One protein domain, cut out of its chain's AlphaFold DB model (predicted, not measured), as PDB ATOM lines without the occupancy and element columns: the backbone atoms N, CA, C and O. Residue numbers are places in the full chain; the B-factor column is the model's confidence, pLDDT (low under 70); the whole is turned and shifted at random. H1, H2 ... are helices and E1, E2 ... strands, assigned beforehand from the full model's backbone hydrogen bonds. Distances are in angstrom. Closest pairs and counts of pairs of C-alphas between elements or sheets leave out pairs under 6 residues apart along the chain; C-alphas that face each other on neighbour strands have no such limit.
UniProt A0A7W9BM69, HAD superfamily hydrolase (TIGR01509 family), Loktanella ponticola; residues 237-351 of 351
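What this domain is: This is residues 237 to 351 of the 351 residues of the protein "HAD superfamily hydrolase (TIGR01509 family)" of Loktanella ponticola (UniProt A0A7W9BM69). Little regular structure: two small sheets, E1-E2-E3-E7 and E4-E5-E6, make a sandwich, strands crossed at 49 degrees, with long loops, residues 237 to 256 and 322 to 347, around it. The 115 printed residues, 38 in named elements, run H1 E1 E2 E3 E4 E5 E6 E7, mostly strand, both sheets antiparallel. The whole is compact, radius of gyration of the C-alphas 13.7 A, spans 36 by 34 by 27 A.

How they stand to each other: E1, residues 271 to 275, E2, 282 to 286, and E3, 292 to 294, form a meander, each strand antiparallel to its neighbour before; within hydrogen-bond range are N 272 and O 285, 2.8 A, and N 284 and O 293, 2.8 A. Edge strand E7, 348 to 350, neighbours E3, N 294 and O 348 at 2.8 A. E4, 297 to 302, E5, 305 to 311, and E6, 317 to 321, form another meander, N 300 and O 307 at 2.8 A, N 308 and O 320 at 2.8 A. H1, 257 to 260, too short for an O i to N i+4 pair, is on this sheet, height 8.9 A.

Where its parts are: E5 spans 19.2 A from C-alpha 305 at (-3.518, 21.798, -8.556); E7 ends at C-alpha 350, (-6.253, 31.363, 16.876).

The domain as a whole: The printed part has no cut; E6 to E7 is a long link, and 43 residues have pLDDT under 70, among them residues 322 to 349.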
ATOM      1  N   PHE A 237     -18.749  20.779 -12.526       76.88
ATOM      2  CA  PHE A 237     -17.890  19.668 -12.109       76.88
ATOM      3  C   PHE A 237     -16.775  20.141 -11.190       76.88
ATOM      4  O   PHE A 237     -16.218  21.227 -11.349       76.88
ATOM      5  N   CYS A 238     -16.420  19.300 -10.224       81.31
ATOM      6  CA  CYS A 238     -15.278  19.542  -9.365       81.31
ATOM      7  C   CYS A 238     -13.984  19.589 -10.198       81.31
ATOM      8  O   CYS A 238     -13.645  18.583 -10.828       81.31
ATOM      9  N   PRO A 239     -13.176  20.664 -10.112       74.19
ATOM     10  CA  PRO A 239     -11.892  20.750 -10.810       74.19
ATOM     11  C   PRO A 239     -10.860  19.701 -10.382       74.19
ATOM     12  O   PRO A 239      -9.833  19.562 -11.032       74.19
ATOM     13  N   GLY A 240     -11.072  19.004  -9.264       79.88
ATOM     14  CA  GLY A 240     -10.153  17.988  -8.759       79.88
ATOM     15  C   GLY A 240     -10.457  16.581  -9.268       79.88
ATOM     16  O   GLY A 240      -9.532  15.881  -9.671       79.88
ATOM     17  N   CYS A 241     -11.719  16.150  -9.219       82.81
ATOM     18  CA  CYS A 241     -12.117  14.766  -9.519       82.81
ATOM     19  C   CYS A 241     -13.170  14.636 -10.626       82.81
ATOM     20  O   CYS A 241     -13.493  13.522 -11.023       82.81
ATOM     21  N   GLY A 242     -13.722  15.750 -11.112       75.19
ATOM     22  CA  GLY A 242     -14.742  15.744 -12.156       75.19
ATOM     23  C   GLY A 242     -16.121  15.257 -11.707       75.19
ATOM     24  O   GLY A 242     -16.944  14.978 -12.571       75.19
ATOM     25  N   VAL A 243     -16.391  15.135 -10.397       82.06
ATOM     26  CA  VAL A 243     -17.746  14.844  -9.890       82.06
ATOM     27  C   VAL A 243     -18.675  16.027 -10.140       82.06
ATOM     28  O   VAL A 243     -18.243  17.173 -10.027       82.06
ATOM     29  N   GLU A 244     -19.932  15.746 -10.454       77.81
ATOM     30  CA  GLU A 244     -20.973  16.748 -10.676       77.81
ATOM     31  C   GLU A 244     -21.262  17.587  -9.416       77.81
ATOM     32  O   GLU A 244     -21.124  17.124  -8.279       77.81
ATOM     33  N   ARG A 245     -21.623  18.852  -9.624       73.56
ATOM     34  CA  ARG A 245     -21.811  19.905  -8.629       73.56
ATOM     35  C   ARG A 245     -22.978  20.800  -9.022       73.56
ATOM     36  O   ARG A 245     -23.243  21.049 -10.194       73.56
ATOM     37  N   THR A 246     -23.607  21.358  -7.998       67.62
ATOM     38  CA  THR A 246     -24.570  22.447  -8.139       67.62
ATOM     39  C   THR A 246     -23.850  23.736  -8.531       67.62
ATOM     40  O   THR A 246     -22.792  24.058  -7.976       67.62
ATOM     41  N   PHE A 247     -24.435  24.496  -9.455       62.34
ATOM     42  CA  PHE A 247     -23.962  25.836  -9.779       62.34
ATOM     43  C   PHE A 247     -24.130  26.791  -8.597       62.34
ATOM     44  O   PHE A 247     -25.215  26.899  -8.026       62.34
ATOM     45  N   TYR A 248     -23.091  27.572  -8.304       63.28
ATOM     46  CA  TYR A 248     -23.198  28.740  -7.437       63.28
ATOM     47  C   TYR A 248     -22.695  29.963  -8.195       63.28
ATOM     48  O   TYR A 248     -21.501  30.073  -8.438       63.28
ATOM     49  N   ALA A 249     -23.568  30.925  -8.504       55.78
ATOM     50  CA  ALA A 249     -23.201  32.117  -9.281       55.78
ATOM     51  C   ALA A 249     -22.011  32.906  -8.694       55.78
ATOM     52  O   ALA A 249     -21.232  33.505  -9.430       55.78
ATOM     53  N   ARG A 250     -21.844  32.881  -7.363       57.22
ATOM     54  CA  ARG A 250     -20.711  33.505  -6.659       57.22
ATOM     55  C   ARG A 250     -19.421  32.682  -6.748       57.22
ATOM     56  O   ARG A 250     -18.333  33.248  -6.805       57.22
ATOM     57  N   TYR A 251     -19.550  31.358  -6.762       69.00
ATOM     58  CA  TYR A 251     -18.445  30.405  -6.855       69.00
ATOM     59  C   TYR A 251     -18.703  29.435  -7.998       69.00
ATOM     60  O   TYR A 251     -18.906  28.236  -7.766       69.00
ATOM     61  N   PRO A 252     -18.692  29.955  -9.239       59.78
ATOM     62  CA  PRO A 252     -19.035  29.156 -10.407       59.78
ATOM     63  C   PRO A 252     -18.078  27.967 -10.569       59.78
ATOM     64  O   PRO A 252     -18.413  26.975 -11.200       59.78
ATOM     65  N   TRP A 253     -16.913  28.029  -9.915       69.94
ATOM     66  CA  TRP A 253     -15.841  27.048  -9.991       69.94
ATOM     67  C   TRP A 253     -15.315  26.752  -8.596       69.94
ATOM     68  O   TRP A 253     -14.584  27.568  -8.032       69.94
ATOM     69  N   HIS A 254     -15.694  25.610  -8.024       82.38
ATOM     70  CA  HIS A 254     -15.246  25.206  -6.696       82.38
ATOM     71  C   HIS A 254     -14.942  23.705  -6.635       82.38
ATOM     72  O   HIS A 254     -15.561  22.892  -7.325       82.38
ATOM     73  N   PHE A 255     -13.960  23.326  -5.819       85.56
ATOM     74  CA  PHE A 255     -13.690  21.920  -5.529       85.56
ATOM     75  C   PHE A 255     -14.847  21.313  -4.722       85.56
ATOM     76  O   PHE A 255     -15.482  22.000  -3.925       85.56
ATOM     77  N   CYS A 256     -15.129  20.023  -4.928       86.56
ATOM     78  CA  CYS A 256     -16.042  19.292  -4.062       86.56
ATOM     79  C   CYS A 256     -15.393  19.061  -2.697       86.56
ATOM     80  O   CYS A 256     -14.168  19.074  -2.570       86.56
ATOM     81  N   ASP A 257     -16.222  18.781  -1.700       87.31
ATOM     82  CA  ASP A 257     -15.795  18.603  -0.316       87.31
ATOM     83  C   ASP A 257     -14.726  17.506  -0.173       87.31
ATOM     84  O   ASP A 257     -13.776  17.665   0.592       87.31
ATOM     85  N   ASP A 258     -14.824  16.424  -0.952       89.25
ATOM     86  CA  ASP A 258     -13.830  15.345  -0.944       89.25
ATOM     87  C   ASP A 258     -12.474  15.800  -1.477       89.25
ATOM     88  O   ASP A 258     -11.447  15.527  -0.860       89.25
ATOM     89  N   CYS A 259     -12.452  16.561  -2.573       86.88
ATOM     90  CA  CYS A 259     -11.223  17.168  -3.067       86.88
ATOM     91  C   CYS A 259     -10.673  18.196  -2.072       86.88
ATOM     92  O   CYS A 259      -9.475  18.182  -1.801       86.88
ATOM     93  N   CYS A 260     -11.516  19.027  -1.456       88.56
ATOM     94  CA  CYS A 260     -11.084  19.978  -0.428       88.56
ATOM     95  C   CYS A 260     -10.365  19.290   0.747       88.56
ATOM     96  O   CYS A 260      -9.386  19.824   1.261       88.56
ATOM     97  N   ARG A 261     -10.770  18.069   1.129       89.75
ATOM     98  CA  ARG A 261     -10.104  17.275   2.186       89.75
ATOM     99  C   ARG A 261      -8.702  16.779   1.813       89.75
ATOM    100  O   ARG A 261      -7.981  16.308   2.694       89.75
ATOM    101  N   THR A 262      -8.326  16.859   0.537       91.94
ATOM    102  CA  THR A 262      -6.982  16.517   0.035       91.94
ATOM    103  C   THR A 262      -6.044  17.720  -0.029       91.94
ATOM    104  O   THR A 262      -4.930  17.585  -0.527       91.94
ATOM    105  N   ALA A 263      -6.480  18.893   0.447       92.44
ATOM    106  CA  ALA A 263      -5.663  20.096   0.440       92.44
ATOM    107  C   ALA A 263      -4.338  19.879   1.187       92.44
ATOM    108  O   ALA A 263      -4.324  19.413   2.329       92.44
ATOM    109  N   VAL A 264      -3.235  20.252   0.541       90.50
ATOM    110  CA  VAL A 264      -1.887  20.248   1.114       90.50
ATOM    111  C   VAL A 264      -1.191  21.588   0.896       90.50
ATOM    112  O   VAL A 264      -1.555  22.351  -0.003       90.50
ATOM    113  N   ASP A 265      -0.191  21.884   1.716       87.38
ATOM    114  CA  ASP A 265       0.652  23.066   1.570       87.38
ATOM    115  C   ASP A 265       1.733  22.889   0.487       87.38
ATOM    116  O   ASP A 265       1.730  21.937  -0.304       87.38
ATOM    117  N   GLY A 266       2.665  23.842   0.420       75.56
ATOM    118  CA  GLY A 266       3.811  23.790  -0.481       75.56
ATOM    119  C   GLY A 266       4.662  22.531  -0.363       75.56
ATOM    120  O   GLY A 266       5.119  22.017  -1.391       75.56
ATOM    121  N   ASP A 267       4.808  22.045   0.868       83.00
ATOM    122  CA  ASP A 267       5.652  20.923   1.274       83.00
ATOM    123  C   ASP A 267       4.902  19.580   1.234       83.00
ATOM    124  O   ASP A 267       5.484  18.529   1.500       83.00
ATOM    125  N   GLY A 268       3.610  19.592   0.889       83.69
ATOM    126  CA  GLY A 268       2.768  18.398   0.836       83.69
ATOM    127  C   GLY A 268       2.160  17.992   2.183       83.69
ATOM    128  O   GLY A 268       1.580  16.910   2.278       83.69
ATOM    129  N   ARG A 269       2.252  18.835   3.218       90.50
ATOM    130  CA  ARG A 269       1.591  18.609   4.511       90.50
ATOM    131  C   ARG A 269       0.107  18.923   4.396       90.50
ATOM    132  O   ARG A 269      -0.276  19.923   3.792       90.50
ATOM    133  N   LYS A 270      -0.739  18.085   4.991       94.19
ATOM    134  CA  LYS A 270      -2.193  18.237   4.914       94.19
ATOM    135  C   LYS A 270      -2.664  19.524   5.583       94.19
ATOM    136  O   LYS A 270      -2.191  19.887   6.655       94.19
ATOM    137  N   ILE A 271      -3.636  20.183   4.963       93.12
ATOM    138  CA  ILE A 271      -4.284  21.381   5.488       93.12
ATOM    139  C   ILE A 271      -5.698  21.021   5.936       93.12
ATOM    140  O   ILE A 271      -6.494  20.459   5.184       93.12
ATOM    141  N   HIS A 272      -6.026  21.389   7.168       92.38
ATOM    142  CA  HIS A 272      -7.371  21.318   7.717       92.38
ATOM    143  C   HIS A 272      -7.967  22.720   7.750       92.38
ATOM    144  O   HIS A 272      -7.421  23.584   8.429       92.38
ATOM    145  N   THR A 273      -9.077  22.950   7.053       91.12
ATOM    146  CA  THR A 273      -9.777  24.243   7.036       91.12
ATOM    147  C   THR A 273     -11.074  24.179   7.833       91.12
ATOM    148  O   THR A 273     -11.750  23.150   7.827       91.12
ATOM    149  N   PHE A 274     -11.433  25.268   8.504       87.81
ATOM    150  CA  PHE A 274     -12.632  25.377   9.338       87.81
ATOM    151  C   PHE A 274     -13.120  26.831   9.395       87.81
ATOM    152  O   PHE A 274     -12.354  27.755   9.124       87.81
ATOM    153  N   ASN A 275     -14.398  27.035   9.724       83.94
ATOM    154  CA  ASN A 275     -14.912  28.381   9.966       83.94
ATOM    155  C   ASN A 275     -14.484  28.858  11.350       83.94
ATOM    156  O   ASN A 275     -14.535  28.080  12.305       83.94
ATOM    157  N   THR A 276     -14.084  30.121  11.471       82.19
ATOM    158  CA  THR A 276     -13.647  30.675  12.761       82.19
ATOM    159  C   THR A 276     -14.801  30.918  13.726       82.19
ATOM    160  O   THR A 276     -14.605  30.814  14.935       82.19
ATOM    161  N   ASP A 277     -15.998  31.205  13.213       77.38
ATOM    162  CA  ASP A 277     -17.211  31.371  14.010       77.38
ATOM    163  C   ASP A 277     -18.484  30.942  13.245       77.38
ATOM    164  O   ASP A 277     -18.431  30.444  12.119       77.38
ATOM    165  N   LEU A 278     -19.649  31.092  13.891       70.12
ATOM    166  CA  LEU A 278     -20.962  30.733  13.332       70.12
ATOM    167  C   LEU A 278     -21.449  31.689  12.229       70.12
ATOM    168  O   LEU A 278     -22.332  31.320  11.459       70.12
ATOM    169  N   SER A 279     -20.918  32.911  12.175       61.56
ATOM    170  CA  SER A 279     -21.203  33.902  11.129       61.56
ATOM    171  C   SER A 279     -20.260  33.787   9.922       61.56
ATOM    172  O   SER A 279     -20.578  34.299   8.846       61.56
ATOM    173  N   GLY A 280     -19.151  33.060  10.085       70.56
ATOM    174  CA  GLY A 280     -18.199  32.669   9.056       70.56
ATOM    175  C   GLY A 280     -16.756  32.938   9.458       70.56
ATOM    176  O   GLY A 280     -16.361  32.750  10.611       70.56
ATOM    177  N   GLY A 281     -15.952  33.323   8.472       72.06
ATOM    178  CA  GLY A 281     -14.527  33.577   8.641       72.06
ATOM    179  C   GLY A 281     -13.693  32.319   8.433       72.06
ATOM    180  O   GLY A 281     -14.132  31.200   8.680       72.06
ATOM    181  N   PHE A 282     -12.473  32.501   7.938       83.56
ATOM    182  CA  PHE A 282     -11.643  31.405   7.456       83.56
ATOM    183  C   PHE A 282     -10.496  31.094   8.420       83.56
ATOM    184  O   PHE A 282      -9.679  31.960   8.757       83.56
ATOM    185  N   GLY A 283     -10.444  29.836   8.855       86.19
ATOM    186  CA  GLY A 283      -9.394  29.277   9.688       86.19
ATOM    187  C   GLY A 283      -8.750  28.046   9.055       86.19
ATOM    188  O   GLY A 283      -9.387  27.295   8.310       86.19
ATOM    189  N   PHE A 284      -7.472  27.825   9.349       90.94
ATOM    190  CA  PHE A 284      -6.751  26.634   8.914       90.94
ATOM    191  C   PHE A 284      -5.710  26.158   9.935       90.94
ATOM    192  O   PHE A 284      -5.241  26.915  10.785       90.94
ATOM    193  N   ARG A 285      -5.342  24.879   9.835       91.81
ATOM    194  CA  ARG A 285      -4.259  24.233  10.584       91.81
ATOM    195  C   ARG A 285      -3.504  23.280   9.666       91.81
ATOM    196  O   ARG A 285      -4.133  22.505   8.944       91.81
ATOM    197  N   ILE A 286      -2.178  23.308   9.722       90.44
ATOM    198  CA  ILE A 286      -1.325  22.370   8.987       90.44
ATOM    199  C   ILE A 286      -1.096  21.127   9.856       90.44
ATOM    200  O   ILE A 286      -0.899  21.210  11.070       90.44
ATOM    201  N   GLU A 287      -1.176  19.946   9.257       89.81
ATOM    202  CA  GLU A 287      -0.916  18.684   9.940       89.81
ATOM    203  C   GLU A 287       0.521  18.646  10.482       89.81
ATOM    204  O   GLU A 287       1.482  18.965   9.784       89.81
ATOM    205  N   GLY A 288       0.657  18.283  11.760       85.88
ATOM    206  CA  GLY A 288       1.917  18.361  12.504       85.88
ATOM    207  C   GLY A 288       2.118  19.667  13.281       85.88
ATOM    208  O   GLY A 288       2.967  19.705  14.168       85.88
ATOM    209  N   GLU A 289       1.312  20.702  13.033       86.62
ATOM    210  CA  GLU A 289       1.347  21.949  13.800       86.62
ATOM    211  C   GLU A 289       0.279  21.953  14.906       86.62
ATOM    212  O   GLU A 289      -0.862  21.507  14.723       86.62
ATOM    213  N   SER A 290       0.664  22.453  16.085       80.62
ATOM    214  CA  SER A 290      -0.226  22.613  17.244       80.62
ATOM    215  C   SER A 290      -1.060  23.893  17.180       80.62
ATOM    216  O   SER A 290      -2.052  24.015  17.892       80.62
ATOM    217  N   GLN A 291      -0.644  24.853  16.355       86.38
ATOM    218  CA  GLN A 291      -1.245  26.173  16.240       86.38
ATOM    219  C   GLN A 291      -2.251  26.202  15.087       86.38
ATOM    220  O   GLN A 291      -2.003  25.648  14.019       86.38
ATOM    221  N   SER A 292      -3.377  26.879  15.303       88.50
ATOM    222  CA  SER A 292      -4.336  27.198  14.243       88.50
ATOM    223  C   SER A 292      -4.261  28.678  13.876       88.50
ATOM    224  O   SER A 292      -3.843  29.507  14.693       88.50
ATOM    225  N   TYR A 293      -4.672  29.016  12.659       84.88
ATOM    226  CA  TYR A 293      -4.508  30.344  12.074       84.88
ATOM    227  C   TYR A 293      -5.799  30.826  11.418       84.88
ATOM    228  O   TYR A 293      -6.566  30.019  10.903       84.88
ATOM    229  N   SER A 294      -6.008  32.141  11.395       81.75
ATOM    230  CA  SER A 294      -7.082  32.826  10.669       81.75
ATOM    231  C   SER A 294      -6.496  33.817   9.665       81.75
ATOM    232  O   SER A 294      -5.499  34.482   9.960       81.75
ATOM    233  N   CYS A 295      -7.099  33.913   8.480       78.44
ATOM    234  CA  CYS A 295      -6.788  34.920   7.459       78.44
ATOM    235  C   CYS A 295      -7.934  35.012   6.434       78.44
ATOM    236  O   CYS A 295      -8.881  34.235   6.505       78.44
ATOM    237  N   GLY A 296      -7.848  35.915   5.452       68.88
ATOM    238  CA  GLY A 296      -8.846  36.009   4.371       68.88
ATOM    239  C   GLY A 296      -8.814  34.846   3.362       68.88
ATOM    240  O   GLY A 296      -9.744  34.685   2.569       68.88
ATOM    241  N   GLY A 297      -7.769  34.017   3.390       82.19
ATOM    242  CA  GLY A 297      -7.610  32.848   2.531       82.19
ATOM    243  C   GLY A 297      -6.152  32.419   2.380       82.19
ATOM    244  O   GLY A 297      -5.223  33.194   2.625       82.19
ATOM    245  N   ILE A 298      -5.953  31.177   1.942       84.12
ATOM    246  CA  ILE A 298      -4.636  30.569   1.710       84.12
ATOM    247  C   ILE A 298      -4.517  30.003   0.304       84.12
ATOM    248  O   ILE A 298      -5.508  29.633  -0.329       84.12
ATOM    249  N   LEU A 299      -3.272  29.872  -0.143       84.44
ATOM    250  CA  LEU A 299      -2.928  29.030  -1.279       84.44
ATOM    251  C   LEU A 299      -2.643  27.607  -0.803       84.44
ATOM    252  O   LEU A 299      -1.961  27.399   0.195       84.44
ATOM    253  N   ALA A 300      -3.152  26.633  -1.539       87.81
ATOM    254  CA  ALA A 300      -2.964  25.215  -1.281       87.81
ATOM    255  C   ALA A 300      -2.789  24.464  -2.604       87.81
ATOM    256  O   ALA A 300      -2.974  25.019  -3.691       87.81
ATOM    257  N   LYS A 301      -2.465  23.176  -2.515       84.81
ATOM    258  CA  LYS A 301      -2.608  22.228  -3.617       84.81
ATOM    259  C   LYS A 301      -3.750  21.270  -3.308       84.81
ATOM    260  O   LYS A 301      -3.753  20.646  -2.255       84.81
ATOM    261  N   ILE A 302      -4.692  21.123  -4.232       87.00
ATOM    262  CA  ILE A 302      -5.760  20.116  -4.176       87.00
ATOM    263  C   ILE A 302      -5.615  19.234  -5.412       87.00
ATOM    264  O   ILE A 302      -5.613  19.753  -6.527       87.00
ATOM    265  N   ASN A 303      -5.449  17.917  -5.243       82.38
ATOM    266  CA  ASN A 303      -5.136  16.993  -6.348       82.38
ATOM    267  C   ASN A 303      -3.988  17.502  -7.254       82.38
ATOM    268  O   ASN A 303      -4.105  17.511  -8.477       82.38
ATOM    269  N   ASN A 304      -2.887  17.970  -6.648       75.50
ATOM    270  CA  ASN A 304      -1.727  18.585  -7.318       75.50
ATOM    271  C   ASN A 304      -2.000  19.893  -8.088       75.50
ATOM    272  O   ASN A 304      -1.127  20.357  -8.822       75.50
ATOM    273  N   ARG A 305      -3.162  20.529  -7.903       75.25
ATOM    274  CA  ARG A 305      -3.518  21.798  -8.556       75.25
ATOM    275  C   ARG A 305      -3.435  22.972  -7.583       75.25
ATOM    276  O   ARG A 305      -3.975  22.844  -6.483       75.25
ATOM    277  N   PRO A 306      -2.835  24.113  -7.970       80.12
ATOM    278  CA  PRO A 306      -2.911  25.342  -7.190       80.12
ATOM    279  C   PRO A 306      -4.366  25.750  -6.947       80.12
ATOM    280  O   PRO A 306      -5.164  25.868  -7.879       80.12
ATOM    281  N   ALA A 307      -4.705  25.974  -5.687       82.00
ATOM    282  CA  ALA A 307      -6.034  26.351  -5.248       82.00
ATOM    283  C   ALA A 307      -5.950  27.511  -4.257       82.00
ATOM    284  O   ALA A 307      -5.011  27.594  -3.468       82.00
ATOM    285  N   ILE A 308      -6.951  28.384  -4.284       85.75
ATOM    286  CA  ILE A 308      -7.209  29.361  -3.235       85.75
ATOM    287  C   ILE A 308      -8.367  28.853  -2.384       85.75
ATOM    288  O   ILE A 308      -9.437  28.552  -2.914       85.75
ATOM    289  N   ILE A 309      -8.146  28.739  -1.077       88.19
ATOM    290  CA  ILE A 309      -9.171  28.345  -0.107       88.19
ATOM    291  C   ILE A 309      -9.474  29.543   0.785       88.19
ATOM    292  O   ILE A 309      -8.550  30.157   1.316       88.19
ATOM    293  N   ARG A 310     -10.751  29.901   0.913       83.69
ATOM    294  CA  ARG A 310     -11.205  31.113   1.608       83.69
ATOM    295  C   ARG A 310     -12.632  30.976   2.132       83.69
ATOM    296  O   ARG A 310     -13.324  30.012   1.812       83.69
ATOM    297  N   ASP A 311     -13.067  31.965   2.905       78.38
ATOM    298  CA  ASP A 311     -14.465  32.104   3.317       78.38
ATOM    299  C   ASP A 311     -15.377  32.328   2.091       78.38
ATOM    300  O   ASP A 311     -15.033  33.044   1.143       78.38
ATOM    301  N   ALA A 312     -16.535  31.674   2.098       66.94
ATOM    302  CA  ALA A 312     -17.523  31.677   1.025       66.94
ATOM    303  C   ALA A 312     -18.609  32.761   1.203       66.94
ATOM    304  O   ALA A 312     -19.569  32.789   0.434       66.94
ATOM    305  N   TYR A 313     -18.473  33.663   2.184       55.34
ATOM    306  CA  TYR A 313     -19.539  34.528   2.698       55.34
ATOM    307  C   TYR A 313     -20.769  33.719   3.180       55.34
ATOM    308  O   TYR A 313     -21.186  32.743   2.570       55.34
ATOM    309  N   MET A 314     -21.385  34.118   4.299       56.44
ATOM    310  CA  MET A 314     -22.455  33.349   4.978       56.44
ATOM    311  C   MET A 314     -22.004  32.014   5.606       56.44
ATOM    312  O   MET A 314     -22.804  31.091   5.747       56.44
ATOM    313  N   GLY A 315     -20.735  31.913   6.015       60.66
ATOM    314  CA  GLY A 315     -20.256  30.808   6.847       60.66
ATOM    315  C   GLY A 315     -19.960  29.500   6.118       60.66
ATOM    316  O   GLY A 315     -20.088  28.428   6.705       60.66
ATOM    317  N   GLY A 316     -19.553  29.558   4.850       76.81
ATOM    318  CA  GLY A 316     -18.985  28.414   4.130       76.81
ATOM    319  C   GLY A 316     -17.485  28.576   3.886       76.81
ATOM    320  O   GLY A 316     -16.969  29.686   3.916       76.81
ATOM    321  N   ILE A 317     -16.794  27.486   3.555       83.44
ATOM    322  CA  ILE A 317     -15.429  27.530   3.011       83.44
ATOM    323  C   ILE A 317     -15.499  27.102   1.559       83.44
ATOM    324  O   ILE A 317     -16.093  26.074   1.235       83.44
ATOM    325  N   VAL A 318     -14.861  27.872   0.689       84.75
ATOM    326  CA  VAL A 318     -14.772  27.565  -0.731       84.75
ATOM    327  C   VAL A 318     -13.315  27.426  -1.138       84.75
ATOM    328  O   VAL A 318     -12.478  28.271  -0.819       84.75
ATOM    329  N   ALA A 319     -13.017  26.360  -1.872       88.50
ATOM    330  CA  ALA A 319     -11.759  26.212  -2.582       88.50
ATOM    331  C   ALA A 319     -12.013  26.390  -4.077       88.50
ATOM    332  O   ALA A 319     -12.895  25.737  -4.633       88.50
ATOM    333  N   GLN A 320     -11.227  27.235  -4.734       83.69
ATOM    334  CA  GLN A 320     -11.292  27.478  -6.175       83.69
ATOM    335  C   GLN A 320      -9.898  27.305  -6.784       83.69
ATOM    336  O   GLN A 320      -8.910  27.488  -6.073       83.69
ATOM    337  N   PRO A 321      -9.770  26.965  -8.075       77.81
ATOM    338  CA  PRO A 321      -8.480  27.020  -8.757       77.81
ATOM    339  C   PRO A 321      -7.852  28.414  -8.621       77.81
ATOM    340  O   PRO A 321      -8.548  29.422  -8.753       77.81
ATOM    341  N   TRP A 322      -6.554  28.483  -8.325       69.12
ATOM    342  CA  TRP A 322      -5.846  29.761  -8.217       69.12
ATOM    343  C   TRP A 322      -5.223  30.159  -9.558       69.12
ATOM    344  O   TRP A 322      -4.499  29.365 -10.156       69.12
ATOM    345  N   THR A 323      -5.467  31.396 -10.004       55.38
ATOM    346  CA  THR A 323      -4.866  31.986 -11.216       55.38
ATOM    347  C   THR A 323      -4.201  33.332 -10.908       55.38
ATOM    348  O   THR A 323      -4.592  34.041  -9.978       55.38
ATOM    349  N   THR A 324      -3.221  33.736 -11.719       40.81
ATOM    350  CA  THR A 324      -2.500  35.020 -11.588       40.81
ATOM    351  C   THR A 324      -3.344  36.256 -11.940       40.81
ATOM    352  O   THR A 324      -2.915  37.374 -11.667       40.81
ATOM    353  N   SER A 325      -4.540  36.076 -12.518       36.06
ATOM    354  CA  SER A 325      -5.521  37.133 -12.819       36.06
ATOM    355  C   SER A 325      -6.592  37.319 -11.740       36.06
ATOM    356  O   SER A 325      -7.379  38.262 -11.827       36.06
ATOM    357  N   SER A 326      -6.619  36.465 -10.709       39.62
ATOM    358  CA  SER A 326      -7.405  36.722  -9.499       39.62
ATOM    359  C   SER A 326      -6.969  38.085  -8.970       39.62
ATOM    360  O   SER A 326      -5.797  38.233  -8.639       39.62
ATOM    361  N   THR A 327      -7.847  39.089  -8.913       32.22
ATOM    362  CA  THR A 327      -7.529  40.424  -8.378       32.22
ATOM    363  C   THR A 327      -7.158  40.338  -6.897       32.22
ATOM    364  O   THR A 327      -7.963  40.590  -6.005       32.22
ATOM    365  N   VAL A 328      -5.913  39.962  -6.645       35.31
ATOM    366  CA  VAL A 328      -5.168  40.042  -5.400       35.31
ATOM    367  C   VAL A 328      -3.758  40.424  -5.850       35.31
ATOM    368  O   VAL A 328      -3.228  39.838  -6.786       35.31
ATOM    369  N   GLY A 329      -3.224  41.499  -5.270       30.39
ATOM    370  CA  GLY A 329      -2.106  42.281  -5.801       30.39
ATOM    371  C   GLY A 329      -0.894  41.494  -6.311       30.39
ATOM    372  O   GLY A 329      -0.573  40.405  -5.846       30.39
ATOM    373  N   THR A 330      -0.204  42.114  -7.269       27.28
ATOM    374  CA  THR A 330       1.057  41.676  -7.880       27.28
ATOM    375  C   THR A 330       2.051  41.061  -6.881       27.28
ATOM    376  O   THR A 330       2.289  41.651  -5.823       27.28
ATOM    377  N   PRO A 331       2.690  39.925  -7.222       30.61
ATOM    378  CA  PRO A 331       3.631  39.230  -6.350       30.61
ATOM    379  C   PRO A 331       4.952  39.998  -6.227       30.61
ATOM    380  O   PRO A 331       5.583  40.339  -7.230       30.61
ATOM    381  N   ASN A 332       5.411  40.225  -4.995       25.77
ATOM    382  CA  ASN A 332       6.771  40.691  -4.750       25.77
ATOM    383  C   ASN A 332       7.726  39.486  -4.820       25.77
ATOM    384  O   ASN A 332       7.529  38.483  -4.133       25.77
ATOM    385  N   ARG A 333       8.731  39.562  -5.700       31.12
ATOM    386  CA  ARG A 333       9.739  38.516  -5.921       31.12
ATOM    387  C   ARG A 333      10.707  38.448  -4.742       31.12
ATOM    388  O   ARG A 333      11.743  39.095  -4.801       31.12
ATOM    389  N   THR A 334      10.436  37.604  -3.754       25.27
ATOM    390  CA  THR A 334      11.472  36.964  -2.928       25.27
ATOM    391  C   THR A 334      10.874  35.758  -2.193       25.27
ATOM    392  O   THR A 334       9.840  35.869  -1.553       25.27
ATOM    393  N   HIS A 335      11.583  34.627  -2.258       26.05
ATOM    394  CA  HIS A 335      11.389  33.364  -1.524       26.05
ATOM    395  C   HIS A 335      10.594  32.233  -2.201       26.05
ATOM    396  O   HIS A 335       9.449  32.345  -2.615       26.05
ATOM    397  N   ASN A 336      11.298  31.105  -2.296       28.58
ATOM    398  CA  ASN A 336      11.004  29.882  -3.034       28.58
ATOM    399  C   ASN A 336      10.232  28.866  -2.161       28.58
ATOM    400  O   ASN A 336      10.530  27.677  -2.179       28.58
ATOM    401  N   SER A 337       9.293  29.341  -1.340       30.16
ATOM    402  CA  SER A 337       8.541  28.531  -0.376       30.16
ATOM    403  C   SER A 337       7.053  28.831  -0.517       30.16
ATOM    404  O   SER A 337       6.610  29.960  -0.312       30.16
ATOM    405  N   LEU A 338       6.272  27.822  -0.895       36.34
ATOM    406  CA  LEU A 338       4.815  27.888  -0.976       36.34
ATOM    407  C   LEU A 338       4.212  27.897   0.445       36.34
ATOM    408  O   LEU A 338       3.733  26.874   0.925       36.34
ATOM    409  N   LEU A 339       4.310  29.069   1.087       36.84
ATOM    410  CA  LEU A 339       3.389  29.810   1.975       36.84
ATOM    411  C   LEU A 339       4.217  30.746   2.897       36.84
ATOM    412  O   LEU A 339       5.287  30.328   3.338       36.84
ATOM    413  N   PRO A 340       3.771  31.986   3.219       42.00
ATOM    414  CA  PRO A 340       2.448  32.563   2.986       42.00
ATOM    415  C   PRO A 340       2.470  33.884   2.187       42.00
ATOM    416  O   PRO A 340       3.209  34.808   2.503       42.00
ATOM    417  N   ASN A 341       1.550  34.041   1.237       35.81
ATOM    418  CA  ASN A 341       0.965  35.354   0.961       35.81
ATOM    419  C   ASN A 341      -0.526  35.216   1.246       35.81
ATOM    420  O   ASN A 341      -1.298  34.782   0.393       35.81
ATOM    421  N   ALA A 342      -0.899  35.511   2.490       40.16
ATOM    422  CA  ALA A 342      -2.286  35.720   2.852       40.16
ATOM    423  C   ALA A 342      -2.872  36.830   1.968       40.16
ATOM    424  O   ALA A 342      -2.184  37.771   1.563       40.16
ATOM    425  N   THR A 343      -4.140  36.691   1.619       42.88
ATOM    426  CA  THR A 343      -4.896  37.631   0.790       42.88
ATOM    427  C   THR A 343      -4.959  39.025   1.428       42.88
ATOM    428  O   THR A 343      -5.941  39.310   2.083       42.88
ATOM    429  N   LYS A 344      -3.953  39.903   1.288       36.97
ATOM    430  CA  LYS A 344      -3.868  41.253   1.920       36.97
ATOM    431  C   LYS A 344      -4.033  41.329   3.460       36.97
ATOM    432  O   LYS A 344      -3.597  42.320   4.037       36.97
ATOM    433  N   ASP A 345      -4.575  40.310   4.115       44.28
ATOM    434  CA  ASP A 345      -4.917  40.259   5.531       44.28
ATOM    435  C   ASP A 345      -3.818  39.542   6.320       44.28
ATOM    436  O   ASP A 345      -3.288  38.519   5.888       44.28
ATOM    437  N   ALA A 346      -3.464  40.070   7.491       54.00
ATOM    438  CA  ALA A 346      -2.450  39.471   8.353       54.00
ATOM    439  C   ALA A 346      -2.906  38.095   8.885       54.00
ATOM    440  O   ALA A 346      -4.022  37.955   9.387       54.00
ATOM    441  N   ILE A 347      -2.027  37.086   8.819       60.78
ATOM    442  CA  ILE A 347      -2.270  35.783   9.454       60.78
ATOM    443  C   ILE A 347      -2.295  35.980  10.967       60.78
ATOM    444  O   ILE A 347      -1.308  36.421  11.558       60.78
ATOM    445  N   THR A 348      -3.410  35.617  11.592       65.56
ATOM    446  CA  THR A 348      -3.612  35.772  13.035       65.56
ATOM    447  C   THR A 348      -3.691  34.398  13.704       65.56
ATOM    448  O   THR A 348      -4.505  33.574  13.287       65.56
ATOM    449  N   PRO A 349      -2.872  34.107  14.729       63.03
ATOM    450  CA  PRO A 349      -2.993  32.875  15.503       63.03
ATOM    451  C   PRO A 349      -4.346  32.806  16.225       63.03
ATOM    452  O   PRO A 349      -4.741  33.759  16.896       63.03
ATOM    453  N   ILE A 350      -5.030  31.669  16.123       70.69
ATOM    454  CA  ILE A 350      -6.253  31.363  16.876       70.69
ATOM    455  C   ILE A 350      -5.852  30.534  18.098       70.69
ATOM    456  O   ILE A 350      -5.165  29.523  17.948       70.69
ATOM    457  N   LYS A 351      -6.230  30.982  19.297       54.75
ATOM    458  CA  LYS A 351      -5.973  30.242  20.541       54.75
ATOM    459  C   LYS A 351      -6.872  29.026  20.690       54.75
ATOM    460  O   LYS A 351      -8.070  29.156  20.359       54.75
TER     461      LYS A 351